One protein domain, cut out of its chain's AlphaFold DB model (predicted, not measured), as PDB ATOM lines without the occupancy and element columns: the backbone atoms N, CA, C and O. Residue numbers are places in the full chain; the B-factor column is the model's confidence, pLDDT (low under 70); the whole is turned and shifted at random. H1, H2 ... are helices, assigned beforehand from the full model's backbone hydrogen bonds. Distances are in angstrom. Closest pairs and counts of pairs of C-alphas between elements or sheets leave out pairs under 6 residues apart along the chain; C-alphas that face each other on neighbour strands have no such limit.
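AT A GLANCE: This is residues 30 to 151 of the 152 residues of the protein "CLUMA_CG020475, isoform A" of Clunio marinus (UniProt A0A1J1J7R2). Three long helices, H1, H2 and H4, form an up-and-down bundle; short H3 crosses near one end. 122 residues are printed, with helices H1 to H4 and no named strand: all helix. The rod is loose, 53 by 21 by 20 A, radius of gyration of the C-alphas 17.1 A.

HOW THE PARTS SIT: H1, residues 30 to 60, and H2, residues 69 to 100, form a hairpin at 9 degrees, closest at C-alphas 43 and 89, 5.2 A. H4, residues 120 to 149, touches H1, closest at C-alphas 58 and 147, 6.1 A. H3, residues 106 to 113, touches residues 91 to 99 of H2 alone, closest at C-alphas 98 and 106, 4.1 A. In H3 1 of 4 O i to N i+4 pairs is within hydrogen-bond range, beside 5 O i to N i+3.

IN THESE COORDINATES: Find C-alpha 30 at (18.277, 12.072, 36.193), H1's start, and C-alpha 149 at (31.172, 52.447, 24.100), H4's end; H2 spans 46.3 A.

THE WHOLE: The printed part has no cut and no residue under pLDDT 70.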
ATOM      1  N   ALA A  30      17.438  11.776  35.034       92.06
ATOM      2  CA  ALA A  30      18.277  12.072  36.193       92.06
ATOM      3  C   ALA A  30      19.750  11.690  35.972       92.06
ATOM      4  O   ALA A  30      20.635  12.495  36.256       92.06
ATOM      5  N   SER A  31      20.019  10.499  35.427       92.56
ATOM      6  CA  SER A  31      21.389  10.044  35.154       92.56
ATOM      7  C   SER A  31      22.056  10.866  34.054       92.56
ATOM      8  O   SER A  31      23.162  11.351  34.249       92.56
ATOM      9  N   VAL A  32      21.353  11.113  32.943       94.62
ATOM     10  CA  VAL A  32      21.875  11.909  31.819       94.62
ATOM     11  C   VAL A  32      22.255  13.317  32.282       94.62
ATOM     12  O   VAL A  32      23.322  13.816  31.937       94.62
ATOM     13  N   ARG A  33      21.415  13.953  33.110       95.56
ATOM     14  CA  ARG A  33      21.708  15.280  33.672       95.56
ATOM     15  C   ARG A  33      22.871  15.255  34.661       95.56
ATOM     16  O   ARG A  33      23.672  16.186  34.652       95.56
ATOM     17  N   ALA A  34      22.977  14.217  35.491       95.50
ATOM     18  CA  ALA A  34      24.093  14.062  36.422       95.50
ATOM     19  C   ALA A  34      25.430  13.900  35.681       95.50
ATOM     20  O   ALA A  34      26.406  14.558  36.037       95.50
ATOM     21  N   ASP A  35      25.451  13.096  34.621       97.00
ATOM     22  CA  ASP A  35      26.653  12.859  33.821       97.00
ATOM     23  C   ASP A  35      27.023  14.088  32.964       97.00
ATOM     24  O   ASP A  35      28.202  14.357  32.731       97.00
ATOM     25  N   ALA A  36      26.032  14.877  32.534       97.31
ATOM     26  CA  ALA A  36      26.250  16.114  31.784       97.31
ATOM     27  C   ALA A  36      26.675  17.307  32.660       97.31
ATOM     28  O   ALA A  36      27.315  18.235  32.163       97.31
ATOM     29  N   ALA A  37      26.347  17.305  33.956       97.81
ATOM     30  CA  ALA A  37      26.657  18.392  34.886       97.81
ATOM     31  C   ALA A  37      28.124  18.878  34.833       97.81
ATOM     32  O   ALA A  37      28.319  20.082  34.651       97.81
ATOM     33  N   PRO A  38      29.158  18.011  34.908       98.19
ATOM     34  CA  PRO A  38      30.549  18.464  34.816       98.19
ATOM     35  C   PRO A  38      30.910  19.077  33.453       98.19
ATOM     36  O   PRO A  38      31.781  19.943  33.384       98.19
ATOM     37  N   ILE A  39      30.243  18.669  32.365       98.06
ATOM     38  CA  ILE A  39      30.451  19.256  31.032       98.06
ATOM     39  C   ILE A  39      29.938  20.698  31.024       98.06
ATOM     40  O   ILE A  39      30.647  21.600  30.577       98.06
ATOM     41  N   TYR A  40      28.739  20.930  31.568       97.88
ATOM     42  CA  TYR A  40      28.179  22.276  31.691       97.88
ATOM     43  C   TYR A  40      28.960  23.160  32.658       97.88
ATOM     44  O   TYR A  40      29.142  24.341  32.379       97.88
ATOM     45  N   GLU A  41      29.424  22.619  33.784       98.00
ATOM     46  CA  GLU A  41      30.263  23.363  34.726       98.00
ATOM     47  C   GLU A  41      31.549  23.844  34.044       98.00
ATOM     48  O   GLU A  41      31.869  25.030  34.101       98.00
ATOM     49  N   ASN A  42      32.235  22.955  33.320       97.94
ATOM     50  CA  ASN A  42      33.436  23.314  32.570       97.94
ATOM     51  C   ASN A  42      33.140  24.373  31.493       97.94
ATOM     52  O   ASN A  42      33.861  25.363  31.375       97.94
ATOM     53  N   ALA A  43      32.044  24.214  30.749       97.50
ATOM     54  CA  ALA A  43      31.637  25.179  29.734       97.50
ATOM     55  C   ALA A  43      31.350  26.566  30.329       97.50
ATOM     56  O   ALA A  43      31.863  27.560  29.824       97.50
ATOM     57  N   ASN A  44      30.585  26.635  31.421       98.12
ATOM     58  CA  ASN A  44      30.272  27.891  32.105       98.12
ATOM     59  C   ASN A  44      31.524  28.570  32.667       98.12
ATOM     60  O   ASN A  44      31.669  29.782  32.522       98.12
ATOM     61  N   ASN A  45      32.443  27.806  33.263       97.94
ATOM     62  CA  ASN A  45      33.720  28.347  33.729       97.94
ATOM     63  C   ASN A  45      34.543  28.898  32.557       97.94
ATOM     64  O   ASN A  45      35.039  30.014  32.636       97.94
ATOM     65  N   GLY A  46      34.606  28.175  31.436       98.19
ATOM     66  CA  GLY A  46      35.284  28.650  30.230       98.19
ATOM     67  C   GLY A  46      34.675  29.933  29.653       98.19
ATOM     68  O   GLY A  46      35.418  30.839  29.277       98.19
ATOM     69  N   LEU A  47      33.341  30.042  29.633       98.19
ATOM     70  CA  LEU A  47      32.643  31.260  29.210       98.19
ATOM     71  C   LEU A  47      32.961  32.443  30.128       98.19
ATOM     72  O   LEU A  47      33.270  33.523  29.632       98.19
ATOM     73  N   LYS A  48      32.936  32.230  31.445       98.00
ATOM     74  CA  LYS A  48      33.262  33.262  32.434       98.00
ATOM     75  C   LYS A  48      34.720  33.713  32.328       98.00
ATOM     76  O   LYS A  48      34.999  34.905  32.302       98.00
ATOM     77  N   ASP A  49      35.653  32.774  32.205       97.94
ATOM     78  CA  ASP A  49      37.070  33.099  32.046       97.94
ATOM     79  C   ASP A  49      37.315  33.892  30.748       97.94
ATOM     80  O   ASP A  49      38.191  34.759  30.698       97.94
ATOM     81  N   ALA A  50      36.576  33.581  29.677       97.75
ATOM     82  CA  ALA A  50      36.626  34.328  28.424       97.75
ATOM     83  C   ALA A  50      36.032  35.734  28.575       97.75
ATOM     84  O   ALA A  50      36.669  36.692  28.140       97.75
ATOM     85  N   GLU A  51      34.871  35.866  29.223       98.25
ATOM     86  CA  GLU A  51      34.250  37.151  29.567       98.25
ATOM     87  C   GLU A  51      35.238  38.050  30.314       98.25
ATOM     88  O   GLU A  51      35.593  39.109  29.800       98.25
ATOM     89  N   GLU A  52      35.789  37.590  31.440       98.31
ATOM     90  CA  GLU A  52      36.710  38.376  32.274       98.31
ATOM     91  C   GLU A  52      37.943  38.864  31.490       98.31
ATOM     92  O   GLU A  52      38.349  40.027  31.588       98.31
ATOM     93  N   ARG A  53      38.547  37.998  30.661       97.88
ATOM     94  CA  ARG A  53      39.694  38.385  29.816       97.88
ATOM     95  C   ARG A  53      39.318  39.389  28.732       97.88
ATOM     96  O   ARG A  53      40.151  40.214  28.349       97.88
ATOM     97  N   CYS A  54      38.121  39.270  28.178       98.06
ATOM     98  CA  CYS A  54      37.641  40.104  27.087       98.06
ATOM     99  C   CYS A  54      37.208  41.481  27.561       98.06
ATOM    100  O   CYS A  54      37.593  42.477  26.948       98.06
ATOM    101  N   GLU A  55      36.485  41.543  28.677       98.38
ATOM    102  CA  GLU A  55      36.140  42.793  29.343       98.38
ATOM    103  C   GLU A  55      37.404  43.583  29.667       98.38
ATOM    104  O   GLU A  55      37.531  44.720  29.224       98.38
ATOM    105  N   ALA A  56      38.403  42.961  30.301       98.25
ATOM    106  CA  ALA A  56      39.657  43.635  30.637       98.25
ATOM    107  C   ALA A  56      40.384  44.218  29.407       98.25
ATOM    108  O   ALA A  56      40.920  45.327  29.464       98.25
ATOM    109  N   GLN A  57      40.404  43.491  28.285       98.19
ATOM    110  CA  GLN A  57      41.017  43.971  27.042       98.19
ATOM    111  C   GLN A  57      40.241  45.137  26.433       98.19
ATOM    112  O   GLN A  57      40.848  46.135  26.052       98.19
ATOM    113  N   LEU A  58      38.914  45.032  26.352       98.06
ATOM    114  CA  LEU A  58      38.069  46.091  25.805       98.06
ATOM    115  C   LEU A  58      38.090  47.336  26.696       98.06
ATOM    116  O   LEU A  58      38.176  48.455  26.192       98.06
ATOM    117  N   GLU A  59      38.052  47.173  28.017       97.44
ATOM    118  CA  GLU A  59      38.115  48.274  28.975       97.44
ATOM    119  C   GLU A  59      39.417  49.068  28.861       97.44
ATOM    120  O   GLU A  59      39.365  50.299  28.931       97.44
ATOM    121  N   ALA A  60      40.541  48.396  28.596       97.69
ATOM    122  CA  ALA A  60      41.843  49.026  28.389       97.69
ATOM    123  C   ALA A  60      41.931  49.876  27.106       97.69
ATOM    124  O   ALA A  60      42.815  50.728  27.007       97.69
ATOM    125  N   VAL A  61      41.024  49.687  26.138       98.00
ATOM    126  CA  VAL A  61      40.981  50.508  24.920       98.00
ATOM    127  C   VAL A  61      40.493  51.917  25.254       98.00
ATOM    128  O   VAL A  61      39.396  52.108  25.794       98.00
ATOM    129  N   GLU A  62      41.285  52.922  24.883       97.25
ATOM    130  CA  GLU A  62      40.902  54.326  25.032       97.25
ATOM    131  C   GLU A  62      39.820  54.725  24.009       97.25
ATOM    132  O   GLU A  62      39.986  54.457  22.807       97.25
ATOM    133  N   PRO A  63      38.732  55.397  24.450       97.44
ATOM    134  CA  PRO A  63      37.695  55.892  23.553       97.44
ATOM    135  C   PRO A  63      38.240  56.889  22.528       97.44
ATOM    136  O   PRO A  63      38.952  57.834  22.879       97.44
ATOM    137  N   ARG A  64      37.881  56.698  21.259       98.19
ATOM    138  CA  ARG A  64      38.329  57.520  20.122       98.19
ATOM    139  C   ARG A  64      37.170  57.734  19.136       98.19
ATOM    140  O   ARG A  64      36.173  57.015  19.216       98.19
ATOM    141  N   PRO A  65      37.258  58.715  18.216       97.94
ATOM    142  CA  PRO A  65      36.207  58.940  17.225       97.94
ATOM    143  C   PRO A  65      35.909  57.674  16.421       97.94
ATOM    144  O   PRO A  65      36.840  56.986  16.000       97.94
ATOM    145  N   ALA A  66      34.639  57.410  16.115       95.69
ATOM    146  CA  ALA A  66      34.244  56.246  15.310       95.69
ATOM    147  C   ALA A  66      34.937  56.172  13.928       95.69
ATOM    148  O   ALA A  66      35.063  55.096  13.343       95.69
ATOM    149  N   SER A  67      35.416  57.308  13.403       96.81
ATOM    150  CA  SER A  67      36.182  57.391  12.151       96.81
ATOM    151  C   SER A  67      37.651  56.963  12.271       96.81
ATOM    152  O   SER A  67      38.344  56.906  11.255       96.81
ATOM    153  N   ASP A  68      38.159  56.714  13.479       97.88
ATOM    154  CA  ASP A  68      39.533  56.267  13.697       97.88
ATOM    155  C   ASP A  68      39.698  54.813  13.218       97.88
ATOM    156  O   ASP A  68      39.176  53.859  13.800       97.88
ATOM    157  N   GLY A  69      40.427  54.636  12.114       96.94
ATOM    158  CA  GLY A  69      40.698  53.318  11.545       96.94
ATOM    159  C   GLY A  69      41.516  52.409  12.469       96.94
ATOM    160  O   GLY A  69      41.301  51.200  12.458       96.94
ATOM    161  N   ALA A  70      42.408  52.968  13.292       97.69
ATOM    162  CA  ALA A  70      43.218  52.193  14.228       97.69
ATOM    163  C   ALA A  70      42.376  51.679  15.402       97.69
ATOM    164  O   ALA A  70      42.520  50.518  15.777       97.69
ATOM    165  N   LEU A  71      41.455  52.499  15.929       97.88
ATOM    166  CA  LEU A  71      40.477  52.052  16.933       97.88
ATOM    167  C   LEU A  71      39.659  50.870  16.404       97.88
ATOM    168  O   LEU A  71      39.523  49.850  17.075       97.88
ATOM    169  N   ASN A  72      39.099  51.007  15.201       97.56
ATOM    170  CA  ASN A  72      38.226  49.978  14.644       97.56
ATOM    171  C   ASN A  72      38.962  48.655  14.411       97.56
ATOM    172  O   ASN A  72      38.389  47.596  14.656       97.56
ATOM    173  N   GLU A  73      40.222  48.708  13.979       98.06
ATOM    174  CA  GLU A  73      41.050  47.517  13.780       98.06
ATOM    175  C   GLU A  73      41.427  46.828  15.101       98.06
ATOM    176  O   GLU A  73      41.381  45.599  15.201       98.06
ATOM    177  N   GLU A  74      41.744  47.608  16.134       98.25
ATOM    178  CA  GLU A  74      42.010  47.104  17.483       98.25
ATOM    179  C   GLU A  74      40.773  46.419  18.078       98.25
ATOM    180  O   GLU A  74      40.836  45.244  18.448       98.25
ATOM    181  N   LEU A  75      39.619  47.097  18.069       97.88
ATOM    182  CA  LEU A  75      38.353  46.535  18.551       97.88
ATOM    183  C   LEU A  75      37.950  45.281  17.771       97.88
ATOM    184  O   LEU A  75      37.484  44.311  18.368       97.88
ATOM    185  N   ARG A  76      38.144  45.268  16.444       97.50
ATOM    186  CA  ARG A  76      37.885  44.093  15.597       97.50
ATOM    187  C   ARG A  76      38.757  42.912  16.015       97.50
ATOM    188  O   ARG A  76      38.256  41.793  16.092       97.50
ATOM    189  N   THR A  77      40.038  43.154  16.279       98.06
ATOM    190  CA  THR A  77      40.994  42.111  16.676       98.06
ATOM    191  C   THR A  77      40.618  41.508  18.028       98.06
ATOM    192  O   THR A  77      40.502  40.287  18.131       98.06
ATOM    193  N   ILE A  78      40.331  42.353  19.024       97.88
ATOM    194  CA  ILE A  78      39.871  41.909  20.348       97.88
ATOM    195  C   ILE A  78      38.564  41.117  20.213       97.88
ATOM    196  O   ILE A  78      38.463  39.999  20.709       97.88
ATOM    197  N   SER A  79      37.588  41.642  19.464       96.44
ATOM    198  CA  SER A  79      36.285  40.986  19.274       96.44
ATOM    199  C   SER A  79      36.415  39.602  18.631       96.44
ATOM    200  O   SER A  79      35.752  38.661  19.059       96.44
ATOM    201  N   GLN A  80      37.289  39.446  17.631       97.31
ATOM    202  CA  GLN A  80      37.539  38.150  16.992       97.31
ATOM    203  C   GLN A  80      38.149  37.136  17.956       97.31
ATOM    204  O   GLN A  80      37.744  35.973  17.956       97.31
ATOM    205  N   GLN A  81      39.101  37.568  18.782       97.31
ATOM    206  CA  GLN A  81      39.699  36.705  19.792       97.31
ATOM    207  C   GLN A  81      38.667  36.283  20.844       97.31
ATOM    208  O   GLN A  81      38.556  35.101  21.158       97.31
ATOM    209  N   CYS A  82      37.850  37.221  21.315       97.06
ATOM    210  CA  CYS A  82      36.781  36.956  22.273       97.06
ATOM    211  C   CYS A  82      35.726  35.992  21.739       97.06
ATOM    212  O   CYS A  82      35.338  35.043  22.418       97.06
ATOM    213  N   GLN A  83      35.300  36.182  20.491       96.56
ATOM    214  CA  GLN A  83      34.371  35.267  19.839       96.56
ATOM    215  C   GLN A  83      34.966  33.861  19.697       96.56
ATOM    216  O   GLN A  83      34.250  32.877  19.892       96.56
ATOM    217  N   ALA A  84      36.258  33.748  19.379       96.75
ATOM    218  CA  ALA A  84      36.935  32.458  19.299       96.75
ATOM    219  C   ALA A  84      36.981  31.756  20.665       96.75
ATOM    220  O   ALA A  84      36.618  30.584  20.749       96.75
ATOM    221  N   ASP A  85      37.348  32.470  21.731       96.06
ATOM    222  CA  ASP A  85      37.406  31.925  23.092       96.06
ATOM    223  C   ASP A  85      36.034  31.420  23.564       96.06
ATOM    224  O   ASP A  85      35.915  30.268  23.988       96.06
ATOM    225  N   LEU A  86      34.982  32.231  23.412       96.50
ATOM    226  CA  LEU A  86      33.614  31.837  23.774       96.50
ATOM    227  C   LEU A  86      33.127  30.642  22.939       96.50
ATOM    228  O   LEU A  86      32.530  29.698  23.463       96.50
ATOM    229  N   SER A  87      33.399  30.659  21.630       95.25
ATOM    230  CA  SER A  87      33.015  29.579  20.715       95.25
ATOM    231  C   SER A  87      33.727  28.265  21.040       95.25
ATOM    232  O   SER A  87      33.115  27.202  20.941       95.25
ATOM    233  N   ASN A  88      34.985  28.313  21.481       95.50
ATOM    234  CA  ASN A  88      35.732  27.122  21.884       95.50
ATOM    235  C   ASN A  88      35.084  26.426  23.090       95.50
ATOM    236  O   ASN A  88      34.951  25.201  23.079       95.50
ATOM    237  N   SER A  89      34.623  27.182  24.093       96.06
ATOM    238  CA  SER A  89      33.895  26.620  25.241       96.06
ATOM    239  C   SER A  89      32.580  25.960  24.820       96.06
ATOM    240  O   SER A  89      32.279  24.850  25.263       96.06
ATOM    241  N   MET A  90      31.829  26.591  23.913       95.44
ATOM    242  CA  MET A  90      30.581  26.029  23.382       95.44
ATOM    243  C   MET A  90      30.813  24.765  22.548       95.44
ATOM    244  O   MET A  90      30.101  23.776  22.713       95.44
ATOM    245  N   GLN A  91      31.821  24.768  21.673       94.62
ATOM    246  CA  GLN A  91      32.178  23.604  20.860       94.62
ATOM    247  C   GLN A  91      32.640  22.436  21.730       94.62
ATOM    248  O   GLN A  91      32.194  21.310  21.525       94.62
ATOM    249  N   TYR A  92      33.473  22.702  22.739       94.12
ATOM    250  CA  TYR A  92      33.880  21.686  23.704       94.12
ATOM    251  C   TYR A  92      32.664  21.059  24.396       94.12
ATOM    252  O   TYR A  92      32.558  19.831  24.449       94.12
ATOM    253  N   ALA A  93      31.730  21.880  24.885       96.00
ATOM    254  CA  ALA A  93      30.509  21.394  25.517       96.00
ATOM    255  C   ALA A  93      29.700  20.513  24.559       96.00
ATOM    256  O   ALA A  93      29.407  19.363  24.883       96.00
ATOM    257  N   ALA A  94      29.409  21.015  23.357       95.19
ATOM    258  CA  ALA A  94      28.613  20.303  22.364       95.19
ATOM    259  C   ALA A  94      29.225  18.942  22.001       95.19
ATOM    260  O   ALA A  94      28.522  17.937  22.036       95.19
ATOM    261  N   THR A  95      30.530  18.874  21.729       95.81
ATOM    262  CA  THR A  95      31.194  17.605  21.397       95.81
ATOM    263  C   THR A  95      31.125  16.603  22.553       95.81
ATOM    264  O   THR A  95      30.794  15.438  22.339       95.81
ATOM    265  N   ASN A  96      31.377  17.027  23.795       97.12
ATOM    266  CA  ASN A  96      31.307  16.112  24.940       97.12
ATOM    267  C   ASN A  96      29.869  15.641  25.216       97.12
ATOM    268  O   ASN A  96      29.662  14.461  25.500       97.12
ATOM    269  N   LEU A  97      28.874  16.521  25.071       96.88
ATOM    270  CA  LEU A  97      27.459  16.149  25.171       96.88
ATOM    271  C   LEU A  97      27.055  15.180  24.055       96.88
ATOM    272  O   LEU A  97      26.324  14.227  24.313       96.88
ATOM    273  N   GLY A  98      27.575  15.362  22.841       95.75
ATOM    274  CA  GLY A  98      27.399  14.423  21.736       95.75
ATOM    275  C   GLY A  98      27.893  13.023  22.065       95.75
ATOM    276  O   GLY A  98      27.158  12.056  21.867       95.75
ATOM    277  N   GLY A  99      29.092  12.916  22.641       95.69
ATOM    278  CA  GLY A  99      29.626  11.642  23.126       95.69
ATOM    279  C   GLY A  99      28.769  11.031  24.238       95.69
ATOM    280  O   GLY A  99      28.482   9.836  24.208       95.69
ATOM    281  N   LEU A 100      28.298  11.857  25.176       95.88
ATOM    282  CA  LEU A 100      27.437  11.444  26.288       95.88
ATOM    283  C   LEU A 100      26.110  10.833  25.813       95.88
ATOM    284  O   LEU A 100      25.678   9.808  26.334       95.88
ATOM    285  N   VAL A 101      25.469  11.433  24.806       94.12
ATOM    286  CA  VAL A 101      24.202  10.927  24.249       94.12
ATOM    287  C   VAL A 101      24.396   9.898  23.126       94.12
ATOM    288  O   VAL A 101      23.418   9.482  22.506       94.12
ATOM    289  N   GLY A 102      25.636   9.478  22.860       93.38
ATOM    290  CA  GLY A 102      25.953   8.417  21.904       93.38
ATOM    291  C   GLY A 102      25.850   8.810  20.427       93.38
ATOM    292  O   GLY A 102      25.535   7.953  19.603       93.38
ATOM    293  N   LEU A 103      26.088  10.077  20.075       92.00
ATOM    294  CA  LEU A 103      26.221  10.488  18.674       92.00
ATOM    295  C   LEU A 103      27.582  10.076  18.100       92.00
ATOM    296  O   LEU A 103      28.608  10.186  18.768       92.00
ATOM    297  N   ASP A 104      27.578   9.679  16.827       90.88
ATOM    298  CA  ASP A 104      28.775   9.384  16.037       90.88
ATOM    299  C   ASP A 104      28.630  10.026  14.637       90.88
ATOM    300  O   ASP A 104      27.788   9.578  13.850       90.88
ATOM    301  N   PRO A 105      29.367  11.108  14.316       91.81
ATOM    302  CA  PRO A 105      30.395  11.733  15.144       91.81
ATOM    303  C   PRO A 105      29.790  12.640  16.243       91.81
ATOM    304  O   PRO A 105      28.731  13.245  16.017       91.81
ATOM    305  N   PRO A 106      30.439  12.774  17.417       92.25
ATOM    306  CA  PRO A 106      29.918  13.533  18.561       92.25
ATOM    307  C   PRO A 106      29.698  15.024  18.260       92.25
ATOM    308  O   PRO A 106      28.777  15.640  18.796       92.25
ATOM    309  N   GLU A 107      30.468  15.602  17.341       92.12
ATOM    310  CA  GLU A 107      30.344  16.995  16.894       92.12
ATOM    311  C   GLU A 107      28.977  17.291  16.255       92.12
ATOM    312  O   GLU A 107      28.536  18.442  16.226       92.12
ATOM    313  N   SER A 108      28.256  16.259  15.801       90.81
ATOM    314  CA  SER A 108      26.889  16.391  15.279       90.81
ATOM    315  C   SER A 108      25.921  16.982  16.306       90.81
ATOM    316  O   SER A 108      24.882  17.531  15.927       90.81
ATOM    317  N   TYR A 109      26.263  16.927  17.600       93.25
ATOM    318  CA  TYR A 109      25.462  17.538  18.654       93.25
ATOM    319  C   TYR A 109      25.314  19.046  18.471       93.25
ATOM    320  O   TYR A 109      24.280  19.575  18.852       93.25
ATOM    321  N   VAL A 110      26.258  19.746  17.825       88.75
ATOM    322  CA  VAL A 110      26.138  21.193  17.544       88.75
ATOM    323  C   VAL A 110      24.842  21.511  16.789       88.75
ATOM    324  O   VAL A 110      24.171  22.498  17.089       88.75
ATOM    325  N   GLY A 111      24.443  20.651  15.846       85.56
ATOM    326  CA  GLY A 111      23.199  20.819  15.095       85.56
ATOM    327  C   GLY A 111      21.940  20.581  15.933       85.56
ATOM    328  O   GLY A 111      20.893  21.149  15.630       85.56
ATOM    329  N   ILE A 112      22.039  19.767  16.988       86.25
ATOM    330  CA  ILE A 112      20.950  19.463  17.930       86.25
ATOM    331  C   ILE A 112      20.897  20.504  19.054       86.25
ATOM    332  O   ILE A 112      19.816  20.851  19.523       86.25
ATOM    333  N   PHE A 113      22.049  21.056  19.435       84.19
ATOM    334  CA  PHE A 113      22.228  22.023  20.514       84.19
ATOM    335  C   PHE A 113      21.295  23.236  20.364       84.19
ATOM    336  O   PHE A 113      20.770  23.761  21.341       84.19
ATOM    337  N   LEU A 114      21.020  23.644  19.125       82.19
ATOM    338  CA  LEU A 114      20.160  24.788  18.805       82.19
ATOM    339  C   LEU A 114      18.672  24.434  18.637       82.19
ATOM    340  O   LEU A 114      17.855  25.325  18.411       82.19
ATOM    341  N   GLN A 115      18.301  23.155  18.719       86.31
ATOM    342  CA  GLN A 115      16.925  22.698  18.526       86.31
ATOM    343  C   GLN A 115      16.167  22.668  19.853       86.31
ATOM    344  O   GLN A 115      16.662  22.135  20.848       86.31
ATOM    345  N   THR A 116      14.947  23.210  19.857       76.75
ATOM    346  CA  THR A 116      14.041  23.194  21.019       76.75
ATOM    347  C   THR A 116      13.264  21.886  21.139       76.75
ATOM    348  O   THR A 116      12.865  21.508  22.236       76.75
ATOM    349  N   GLU A 117      13.049  21.194  20.022       82.50
ATOM    350  CA  GLU A 117      12.417  19.877  19.978       82.50
ATOM    351  C   GLU A 117      13.487  18.820  19.734       82.50
ATOM    352  O   GLU A 117      14.274  18.925  18.795       82.50
ATOM    353  N   ARG A 118      13.547  17.821  20.617       87.50
ATOM    354  CA  ARG A 118      14.575  16.781  20.596       87.50
ATOM    355  C   ARG A 118      14.001  15.447  21.033       87.50
ATOM    356  O   ARG A 118      13.036  15.392  21.792       87.50
ATOM    357  N   GLU A 119      14.650  14.377  20.598       85.44
ATOM    358  CA  GLU A 119      14.264  13.007  20.919       85.44
ATOM    359  C   GLU A 119      15.390  12.256  21.646       85.44
ATOM    360  O   GLU A 119      16.565  12.651  21.648       85.44
ATOM    361  N   GLY A 120      15.019  11.150  22.291       88.31
ATOM    362  CA  GLY A 120      15.950  10.285  23.014       88.31
ATOM    363  C   GLY A 120      16.639  10.989  24.186       88.31
ATOM    364  O   GLY A 120      16.063  11.855  24.840       88.31
ATOM    365  N   MET A 121      17.896  10.619  24.450       88.69
ATOM    366  CA  MET A 121      18.664  11.160  25.582       88.69
ATOM    367  C   MET A 121      18.944  12.665  25.454       88.69
ATOM    368  O   MET A 121      19.081  13.351  26.461       88.69
ATOM    369  N   SER A 122      18.974  13.204  24.231       90.62
ATOM    370  CA  SER A 122      19.210  14.634  24.002       90.62
ATOM    371  C   SER A 122      18.056  15.528  24.478       90.62
ATOM    372  O   SER A 122      18.284  16.696  24.799       90.62
ATOM    373  N   ALA A 123      16.839  14.979  24.595       92.69
ATOM    374  CA  ALA A 123      15.680  15.678  25.148       92.69
ATOM    375  C   ALA A 123      15.858  16.027  26.636       92.69
ATOM    376  O   ALA A 123      15.345  17.040  27.100       92.69
ATOM    377  N   CYS A 124      16.646  15.236  27.371       94.62
ATOM    378  CA  CYS A 124      16.936  15.460  28.790       94.62
ATOM    379  C   CYS A 124      17.817  16.687  29.070       94.62
ATOM    380  O   CYS A 124      18.007  17.048  30.231       94.62
ATOM    381  N   LEU A 125      18.383  17.294  28.024       95.38
ATOM    382  CA  LEU A 125      19.414  18.329  28.109       95.38
ATOM    383  C   LEU A 125      18.946  19.701  27.596       95.38
ATOM    384  O   LEU A 125      19.660  20.685  27.758       95.38
ATOM    385  N   VAL A 126      17.741  19.787  27.017       93.81
ATOM    386  CA  VAL A 126      17.224  20.993  26.333       93.81
ATOM    387  C   VAL A 126      17.259  22.236  27.223       93.81
ATOM    388  O   VAL A 126      17.709  23.293  26.783       93.81
ATOM    389  N   GLU A 127      16.795  22.126  28.469       91.38
ATOM    390  CA  GLU A 127      16.738  23.266  29.393       91.38
ATOM    391  C   GLU A 127      18.139  23.802  29.718       91.38
ATOM    392  O   GLU A 127      18.372  25.010  29.669       91.38
ATOM    393  N   THR A 128      19.090  22.909  30.000       93.94
ATOM    394  CA  THR A 128      20.458  23.300  30.355       93.94
ATOM    395  C   THR A 128      21.236  23.819  29.147       93.94
ATOM    396  O   THR A 128      21.977  24.793  29.275       93.94
ATOM    397  N   ASP A 129      21.022  23.248  27.961       95.25
ATOM    398  CA  ASP A 129      21.575  23.783  26.711       95.25
ATOM    399  C   ASP A 129      21.064  25.193  26.429       95.25
ATOM    400  O   ASP A 129      21.842  26.081  26.075       95.25
ATOM    401  N   SER A 130      19.764  25.422  26.629       93.88
ATOM    402  CA  SER A 130      19.163  26.745  26.477       93.88
ATOM    403  C   SER A 130      19.751  27.749  27.470       93.88
ATOM    404  O   SER A 130      20.040  28.886  27.088       93.88
ATOM    405  N   ALA A 131      19.993  27.334  28.716       94.94
ATOM    406  CA  ALA A 131      20.656  28.168  29.713       94.94
ATOM    407  C   ALA A 131      22.096  28.517  29.299       94.94
ATOM    408  O   ALA A 131      22.459  29.692  29.315       94.94
ATOM    409  N   LEU A 132      22.891  27.536  28.855       95.62
ATOM    410  CA  LEU A 132      24.263  27.771  28.396       95.62
ATOM    411  C   LEU A 132      24.300  28.706  27.175       95.62
ATOM    412  O   LEU A 132      25.110  29.631  27.126       95.62
ATOM    413  N   LEU A 133      23.390  28.512  26.215       94.44
ATOM    414  CA  LEU A 133      23.258  29.388  25.050       94.44
ATOM    415  C   LEU A 133      22.890  30.821  25.453       94.44
ATOM    416  O   LEU A 133      23.432  31.776  24.898       94.44
ATOM    417  N   THR A 134      21.991  30.971  26.425       94.69
ATOM    418  CA  THR A 134      21.596  32.281  26.954       94.69
ATOM    419  C   THR A 134      22.784  32.982  27.611       94.69
ATOM    420  O   THR A 134      23.005  34.162  27.347       94.69
ATOM    421  N   SER A 135      23.591  32.263  28.400       95.94
ATOM    422  CA  SER A 135      24.829  32.801  28.981       95.94
ATOM    423  C   SER A 135      25.798  33.269  27.897       95.94
ATOM    424  O   SER A 135      26.236  34.415  27.925       95.94
ATOM    425  N   TYR A 136      26.069  32.428  26.893       95.94
ATOM    426  CA  TYR A 136      26.919  32.789  25.754       95.94
ATOM    427  C   TYR A 136      26.435  34.070  25.054       95.94
ATOM    428  O   TYR A 136      27.224  34.979  24.802       95.94
ATOM    429  N   GLN A 137      25.134  34.163  24.757       95.81
ATOM    430  CA  GLN A 137      24.548  35.330  24.089       95.81
ATOM    431  C   GLN A 137      24.630  36.587  24.957       95.81
ATOM    432  O   GLN A 137      24.956  37.657  24.449       95.81
ATOM    433  N   SER A 138      24.361  36.461  26.257       97.50
ATOM    434  CA  SER A 138      24.444  37.574  27.203       97.50
ATOM    435  C   SER A 138      25.860  38.141  27.275       97.50
ATOM    436  O   SER A 138      26.033  39.354  27.175       97.50
ATOM    437  N   ILE A 139      26.866  37.270  27.394       98.00
ATOM    438  CA  ILE A 139      28.279  37.666  27.422       98.00
ATOM    439  C   ILE A 139      28.644  38.363  26.114       98.00
ATOM    440  O   ILE A 139      29.172  39.470  26.121       98.00
ATOM    441  N   PHE A 140      28.308  37.750  24.977       96.62
ATOM    442  CA  PHE A 140      28.607  38.315  23.666       96.62
ATOM    443  C   PHE A 140      28.029  39.731  23.495       96.62
ATOM    444  O   PHE A 140      28.756  40.643  23.105       96.62
ATOM    445  N   LEU A 141      26.760  39.938  23.861       97.19
ATOM    446  CA  LEU A 141      26.115  41.254  23.796       97.19
ATOM    447  C   LEU A 141      26.743  42.270  24.764       97.19
ATOM    448  O   LEU A 141      26.852  43.447  24.418       97.19
ATOM    449  N   SER A 142      27.165  41.836  25.957       97.69
ATOM    450  CA  SER A 142      27.891  42.689  26.910       97.69
ATOM    451  C   SER A 142      29.206  43.192  26.305       97.69
ATOM    452  O   SER A 142      29.468  44.396  26.274       97.69
ATOM    453  N   LEU A 143      29.994  42.283  25.725       97.81
ATOM    454  CA  LEU A 143      31.266  42.614  25.083       97.81
ATOM    455  C   LEU A 143      31.079  43.547  23.877       97.81
ATOM    456  O   LEU A 143      31.834  44.508  23.722       97.81
ATOM    457  N   GLU A 144      30.054  43.321  23.048       97.12
ATOM    458  CA  GLU A 144      29.713  44.233  21.946       97.12
ATOM    459  C   GLU A 144      29.353  45.634  22.453       97.12
ATOM    460  O   GLU A 144      29.810  46.630  21.886       97.12
ATOM    461  N   ALA A 145      28.589  45.730  23.542       97.94
ATOM    462  CA  ALA A 145      28.229  47.011  24.144       97.94
ATOM    463  C   ALA A 145      29.457  47.758  24.690       97.94
ATOM    464  O   ALA A 145      29.578  48.971  24.486       97.94
ATOM    465  N   ILE A 146      30.398  47.054  25.331       98.00
ATOM    466  CA  ILE A 146      31.659  47.657  25.783       98.00
ATOM    467  C   ILE A 146      32.457  48.150  24.574       98.00
ATOM    468  O   ILE A 146      32.905  49.296  24.580       98.00
ATOM    469  N   ALA A 147      32.606  47.333  23.528       97.44
ATOM    470  CA  ALA A 147      33.332  47.721  22.320       97.44
ATOM    471  C   ALA A 147      32.712  48.960  21.651       97.44
ATOM    472  O   ALA A 147      33.438  49.868  21.243       97.44
ATOM    473  N   GLU A 148      31.383  49.031  21.577       97.31
ATOM    474  CA  GLU A 148      30.679  50.187  21.019       97.31
ATOM    475  C   GLU A 148      30.859  51.443  21.871       97.31
ATOM    476  O   GLU A 148      31.068  52.523  21.327       97.31
ATOM    477  N   SER A 149      30.910  51.313  23.200       97.75
ATOM    478  CA  SER A 149      31.172  52.447  24.100       97.75
ATOM    479  C   SER A 149      32.532  53.125  23.866       97.75
ATOM    480  O   SER A 149      32.751  54.252  24.314       97.75
ATOM    481  N   LYS A 150      33.458  52.458  23.162       97.88
ATOM    482  CA  LYS A 150      34.770  53.015  22.802       97.88
ATOM    483  C   LYS A 150      34.731  53.897  21.555       97.88
ATOM    484  O   LYS A 150      35.716  54.585  21.287       97.88
ATOM    485  N   ARG A 151      33.623  53.902  20.806       96.50
ATOM    486  CA  ARG A 151      33.410  54.745  19.625       96.50
ATOM    487  C   ARG A 151      32.651  56.013  20.027       96.50
ATOM    488  O   ARG A 151      31.488  55.942  20.412       96.50
TER     489      ARG A 151